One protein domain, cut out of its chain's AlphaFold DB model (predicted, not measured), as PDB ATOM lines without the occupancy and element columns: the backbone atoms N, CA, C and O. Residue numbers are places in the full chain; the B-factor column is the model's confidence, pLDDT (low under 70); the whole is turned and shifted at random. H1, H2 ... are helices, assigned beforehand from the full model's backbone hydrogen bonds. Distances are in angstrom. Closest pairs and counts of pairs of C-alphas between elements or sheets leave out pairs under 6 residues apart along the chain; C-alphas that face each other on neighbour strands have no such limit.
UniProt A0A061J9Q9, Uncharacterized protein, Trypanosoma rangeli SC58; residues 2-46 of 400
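AT A GLANCE: This is residues 2 to 46 of the 400 residues of an uncharacterized protein of Trypanosoma rangeli SC58 (UniProt A0A061J9Q9). Two helices are joined by a link, residues 20 to 26, that folds back from the end of H1, and the first turns of H2 then pack on H1 near Val 10, partway along it. From there H2 runs off at a steep angle, and its residues 36 to 46 stick out as a free arm. The printed part has 45 residues with two named helices, H1 then H2, and no named strand; the class is all helix. It is loose, with a radius of gyration of the C-alphas of 11.8 A, and elongated, spanning 36 by 22 by 13 A.

IN THESE COORDINATES: H1 is residues 5 to 19, 22.0 A from first to last C-alpha, and begins with C-alpha 5 at (190.621, 152.918, 162.775). H2 is residues 27 to 46, 28.8 A from first to last C-alpha. It begins with C-alpha 27 at (187.714, 146.937, 150.881) and ends with C-alpha 46 at (168.195, 152.477, 171.265).

HOW THE PARTS SIT: H1 and H2 touch, with 8 pairs of C-alphas within 8 A. The closest C-alphas of the two are those of Val 10 and Ile 30, 6.1 A apart. H2 touches H1 with residues 27 to 31 alone. Their lines stand at a steep tilt of 69.6 degrees, only just short of about perpendicular, and they run opposite ways. Their centres are 14.6 A apart. In H1 and H2 every O i to N i+4 pair is within hydrogen-bond range.

THE WHOLE: The two C-alphas farthest apart are those of His 23 and Glu 46, at 36.1 A. Without residues 36 to 46, which stand free, the body of 34 residues spans 30 by 14 by 12 A. The printed part has no cut, and the link from H1 to H2, 7 residues, is short. The mean pLDDT of the printed part is 88.3, and residues 2 to 5 are under 70.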
ATOM      1  N   THR A   2     188.555 160.403 159.819       49.69
ATOM      2  CA  THR A   2     188.056 159.141 160.419       49.69
ATOM      3  C   THR A   2     188.784 157.907 159.867       49.69
ATOM      4  O   THR A   2     188.347 156.784 160.050       49.69
ATOM      5  N   THR A   3     189.908 158.095 159.176       54.56
ATOM      6  CA  THR A   3     190.441 157.120 158.211       54.56
ATOM      7  C   THR A   3     191.389 156.067 158.789       54.56
ATOM      8  O   THR A   3     191.801 155.178 158.058       54.56
ATOM      9  N   GLY A   4     191.772 156.162 160.065       58.53
ATOM     10  CA  GLY A   4     192.788 155.272 160.645       58.53
ATOM     11  C   GLY A   4     192.232 153.975 161.232       58.53
ATOM     12  O   GLY A   4     192.774 152.907 160.981       58.53
ATOM     13  N   VAL A   5     191.146 154.064 162.006       61.88
ATOM     14  CA  VAL A   5     190.621 152.918 162.775       61.88
ATOM     15  C   VAL A   5     189.853 151.947 161.876       61.88
ATOM     16  O   VAL A   5     189.987 150.737 162.022       61.88
ATOM     17  N   ASP A   6     189.126 152.465 160.884       76.50
ATOM     18  CA  ASP A   6     188.355 151.627 159.961       76.50
ATOM     19  C   ASP A   6     189.248 150.818 159.010       76.50
ATOM     20  O   ASP A   6     188.872 149.722 158.611       76.50
ATOM     21  N   ALA A   7     190.446 151.309 158.682       79.94
ATOM     22  CA  ALA A   7     191.366 150.592 157.801       79.94
ATOM     23  C   ALA A   7     191.912 149.307 158.451       79.94
ATOM     24  O   ALA A   7     191.989 148.274 157.793       79.94
ATOM     25  N   VAL A   8     192.223 149.356 159.753       83.00
ATOM     26  CA  VAL A   8     192.745 148.198 160.500       83.00
ATOM     27  C   VAL A   8     191.684 147.102 160.614       83.00
ATOM     28  O   VAL A   8     191.967 145.943 160.322       83.00
ATOM     29  N   GLU A   9     190.441 147.463 160.949       88.31
ATOM     30  CA  GLU A   9     189.343 146.489 161.023       88.31
ATOM     31  C   GLU A   9     189.019 145.873 159.651       88.31
ATOM     32  O   GLU A   9     188.722 144.681 159.558       88.31
ATOM     33  N   VAL A  10     189.100 146.658 158.570       89.94
ATOM     34  CA  VAL A  10     188.884 146.150 157.206       89.94
ATOM     35  C   VAL A  10     189.949 145.119 156.826       89.94
ATOM     36  O   VAL A  10     189.602 144.084 156.252       89.94
ATOM     37  N   ASP A  11     191.216 145.356 157.171       91.56
ATOM     38  CA  ASP A  11     192.309 144.422 156.887       91.56
ATOM     39  C   ASP A  11     192.201 143.126 157.705       91.56
ATOM     40  O   ASP A  11     192.414 142.036 157.163       91.56
ATOM     41  N   GLU A  12     191.791 143.204 158.972       93.44
ATOM     42  CA  GLU A  12     191.520 142.024 159.803       93.44
ATOM     43  C   GLU A  12     190.377 141.179 159.226       93.44
ATOM     44  O   GLU A  12     190.519 139.968 159.023       93.44
ATOM     45  N   VAL A  13     189.251 141.812 158.882       93.00
ATOM     46  CA  VAL A  13     188.108 141.116 158.273       93.00
ATOM     47  C   VAL A  13     188.493 140.521 156.924       93.00
ATOM     48  O   VAL A  13     188.091 139.401 156.598       93.00
ATOM     49  N   ARG A  14     189.323 141.220 156.148       93.75
ATOM     50  CA  ARG A  14     189.853 140.715 154.884       93.75
ATOM     51  C   ARG A  14     190.691 139.452 155.081       93.75
ATOM     52  O   ARG A  14     190.504 138.504 154.320       93.75
ATOM     53  N   GLN A  15     191.558 139.395 156.093       94.50
ATOM     54  CA  GLN A  15     192.320 138.179 156.413       94.50
ATOM     55  C   GLN A  15     191.411 137.010 156.803       94.50
ATOM     56  O   GLN A  15     191.601 135.892 156.319       94.50
ATOM     57  N   VAL A  16     190.381 137.266 157.615       95.25
ATOM     58  CA  VAL A  16     189.403 136.237 157.996       95.25
ATOM     59  C   VAL A  16     188.653 135.725 156.766       95.25
ATOM     60  O   VAL A  16     188.551 134.514 156.572       95.25
ATOM     61  N   LEU A  17     188.189 136.611 155.882       94.44
ATOM     62  CA  LEU A  17     187.503 136.217 154.649       94.44
ATOM     63  C   LEU A  17     188.405 135.389 153.724       94.44
ATOM     64  O   LEU A  17     187.951 134.382 153.175       94.44
ATOM     65  N   LEU A  18     189.687 135.746 153.614       94.25
ATOM     66  CA  LEU A  18     190.673 134.958 152.870       94.25
ATOM     67  C   LEU A  18     190.869 133.562 153.479       94.25
ATOM     68  O   LEU A  18     190.913 132.585 152.734       94.25
ATOM     69  N   SER A  19     190.919 133.450 154.813       95.81
ATOM     70  CA  SER A  19     191.035 132.153 155.505       95.81
ATOM     71  C   SER A  19     189.829 131.236 155.270       95.81
ATOM     72  O   SER A  19     189.965 130.015 155.251       95.81
ATOM     73  N   LEU A  20     188.658 131.826 155.014       94.75
ATOM     74  CA  LEU A  20     187.416 131.120 154.695       94.75
ATOM     75  C   LEU A  20     187.279 130.780 153.198       94.75
ATOM     76  O   LEU A  20     186.258 130.231 152.788       94.75
ATOM     77  N   GLY A  21     188.286 131.098 152.378       94.88
ATOM     78  CA  GLY A  21     188.291 130.818 150.940       94.88
ATOM     79  C   GLY A  21     187.574 131.867 150.085       94.88
ATOM     80  O   GLY A  21     187.365 131.643 148.892       94.88
ATOM     81  N   TYR A  22     187.202 133.020 150.651       92.44
ATOM     82  CA  TYR A  22     186.692 134.139 149.860       92.44
ATOM     83  C   TYR A  22     187.860 134.915 149.263       92.44
ATOM     84  O   TYR A  22     188.577 135.641 149.953       92.44
ATOM     85  N   HIS A  23     188.057 134.769 147.958       91.44
ATOM     86  CA  HIS A  23     189.129 135.456 147.253       91.44
ATOM     87  C   HIS A  23     188.728 136.882 146.867       91.44
ATOM     88  O   HIS A  23     187.673 137.111 146.283       91.44
ATOM     89  N   ASN A  24     189.631 137.822 147.151       88.88
ATOM     90  CA  ASN A  24     189.568 139.223 146.739       88.88
ATOM     91  C   ASN A  24     188.291 139.993 147.158       88.88
ATOM     92  O   ASN A  24     187.643 140.604 146.306       88.88
ATOM     93  N   PRO A  25     187.918 140.008 148.452       88.00
ATOM     94  CA  PRO A  25     186.844 140.881 148.903       88.00
ATOM     95  C   PRO A  25     187.265 142.355 148.747       88.00
ATOM     96  O   PRO A  25     188.411 142.728 149.050       88.00
ATOM     97  N   SER A  26     186.341 143.173 148.233       92.81
ATOM     98  CA  SER A  26     186.527 144.618 148.075       92.81
ATOM     99  C   SER A  26     186.605 145.284 149.448       92.81
ATOM    100  O   SER A  26     185.789 144.997 150.323       92.81
ATOM    101  N   ALA A  27     187.575 146.181 149.637       90.50
ATOM    102  CA  ALA A  27     187.714 146.937 150.881       90.50
ATOM    103  C   ALA A  27     186.468 147.797 151.160       90.50
ATOM    104  O   ALA A  27     186.017 147.867 152.302       90.50
ATOM    105  N   ASP A  28     185.869 148.365 150.110       90.00
ATOM    106  CA  ASP A  28     184.663 149.191 150.212       90.00
ATOM    107  C   ASP A  28     183.451 148.376 150.686       90.00
ATOM    108  O   ASP A  28     182.682 148.840 151.526       90.00
ATOM    109  N   ASP A  29     183.309 147.133 150.212       88.25
ATOM    110  CA  ASP A  29     182.205 146.251 150.612       88.25
ATOM    111  C   ASP A  29     182.348 145.809 152.075       88.25
ATOM    112  O   ASP A  29     181.360 145.740 152.815       88.25
ATOM    113  N   ILE A  30     183.583 145.540 152.514       92.44
ATOM    114  CA  ILE A  30     183.882 145.211 153.912       92.44
ATOM    115  C   ILE A  30     183.563 146.413 154.807       92.44
ATOM    116  O   ILE A  30     182.843 146.262 155.794       92.44
ATOM    117  N   ALA A  31     184.041 147.605 154.442       92.06
ATOM    118  CA  ALA A  31     183.794 148.831 155.193       92.06
ATOM    119  C   ALA A  31     182.291 149.138 155.294       92.06
ATOM    120  O   ALA A  31     181.782 149.409 156.385       92.06
ATOM    121  N   LEU A  32     181.558 149.012 154.182       90.62
ATOM    122  CA  LEU A  32     180.108 149.203 154.146       90.62
ATOM    123  C   LEU A  32     179.384 148.207 155.060       90.62
ATOM    124  O   LEU A  32     178.476 148.586 155.801       90.62
ATOM    125  N   THR A  33     179.793 146.938 155.039       90.38
ATOM    126  CA  THR A  33     179.189 145.895 155.878       90.38
ATOM    127  C   THR A  33     179.451 146.159 157.360       90.38
ATOM    128  O   THR A  33     178.527 146.084 158.173       90.38
ATOM    129  N   LEU A  34     180.681 146.529 157.728       92.88
ATOM    130  CA  LEU A  34     181.022 146.903 159.104       92.88
ATOM    131  C   LEU A  34     180.209 148.112 159.576       92.88
ATOM    132  O   LEU A  34     179.680 148.104 160.691       92.88
ATOM    133  N   GLN A  35     180.033 149.116 158.716       92.06
ATOM    134  CA  GLN A  35     179.191 150.269 159.017       92.06
ATOM    135  C   GLN A  35     177.734 149.856 159.275       92.06
ATOM    136  O   GLN A  35     177.167 150.239 160.300       92.06
ATOM    137  N   GLN A  36     177.148 149.024 158.412       91.00
ATOM    138  CA  GLN A  36     175.775 148.534 158.585       91.00
ATOM    139  C   GLN A  36     175.601 147.740 159.886       91.00
ATOM    140  O   GLN A  36     174.602 147.907 160.585       91.00
ATOM    141  N   VAL A  37     176.584 146.914 160.256       92.12
ATOM    142  CA  VAL A  37     176.565 146.166 161.523       92.12
ATOM    143  C   VAL A  37     176.612 147.112 162.726       92.12
ATOM    144  O   VAL A  37     175.879 146.910 163.697       92.12
ATOM    145  N   ARG A  38     177.433 148.168 162.676       92.69
ATOM    146  CA  ARG A  38     177.503 149.178 163.747       92.69
ATOM    147  C   ARG A  38     176.193 149.962 163.871       92.69
ATOM    148  O   ARG A  38     175.723 150.183 164.988       92.69
ATOM    149  N   GLU A  39     175.585 150.346 162.752       93.44
ATOM    150  CA  GLU A  39     174.284 151.027 162.727       93.44
ATOM    151  C   GLU A  39     173.162 150.129 163.263       93.44
ATOM    152  O   GLU A  39     172.375 150.570 164.103       93.44
ATOM    153  N   ALA A  40     173.139 148.850 162.875       92.75
ATOM    154  CA  ALA A  40     172.183 147.872 163.389       92.75
ATOM    155  C   ALA A  40     172.303 147.704 164.913       92.75
ATOM    156  O   ALA A  40     171.301 147.790 165.624       92.75
ATOM    157  N   ARG A  41     173.530 147.567 165.437       92.75
ATOM    158  CA  ARG A  41     173.773 147.485 166.889       92.75
ATOM    159  C   ARG A  41     173.341 148.748 167.629       92.75
ATOM    160  O   ARG A  41     172.805 148.656 168.733       92.75
ATOM    161  N   ARG A  42     173.547 149.929 167.036       94.25
ATOM    162  CA  ARG A  42     173.081 151.194 167.620       94.25
ATOM    163  C   ARG A  42     171.552 151.239 167.686       94.25
ATOM    164  O   ARG A  42     171.009 151.553 168.741       94.25
ATOM    165  N   GLY A  43     170.871 150.855 166.607       93.25
ATOM    166  CA  GLY A  43     169.408 150.785 166.569       93.25
ATOM    167  C   GLY A  43     168.826 149.802 167.592       93.25
ATOM    168  O   GLY A  43     167.839 150.111 168.259       93.25
ATOM    169  N   GLU A  44     169.461 148.643 167.785       93.19
ATOM    170  CA  GLU A  44     169.061 147.675 168.813       93.19
ATOM    171  C   GLU A  44     169.226 148.228 170.233       93.19
ATOM    172  O   GLU A  44     168.314 148.093 171.053       93.19
ATOM    173  N   ALA A  45     170.349 148.892 170.523       93.56
ATOM    174  CA  ALA A  45     170.594 149.513 171.825       93.56
ATOM    175  C   ALA A  45     169.572 150.622 172.133       93.56
ATOM    176  O   ALA A  45     169.038 150.692 173.243       93.56
ATOM    177  N   GLU A  46     169.238 151.453 171.142       94.31
ATOM    178  CA  GLU A  46     168.195 152.477 171.265       94.31
ATOM    179  C   GLU A  46     166.815 151.856 171.513       94.31
ATOM    180  O   GLU A  46     166.071 152.317 172.387       94.31
TER     181      GLU A  46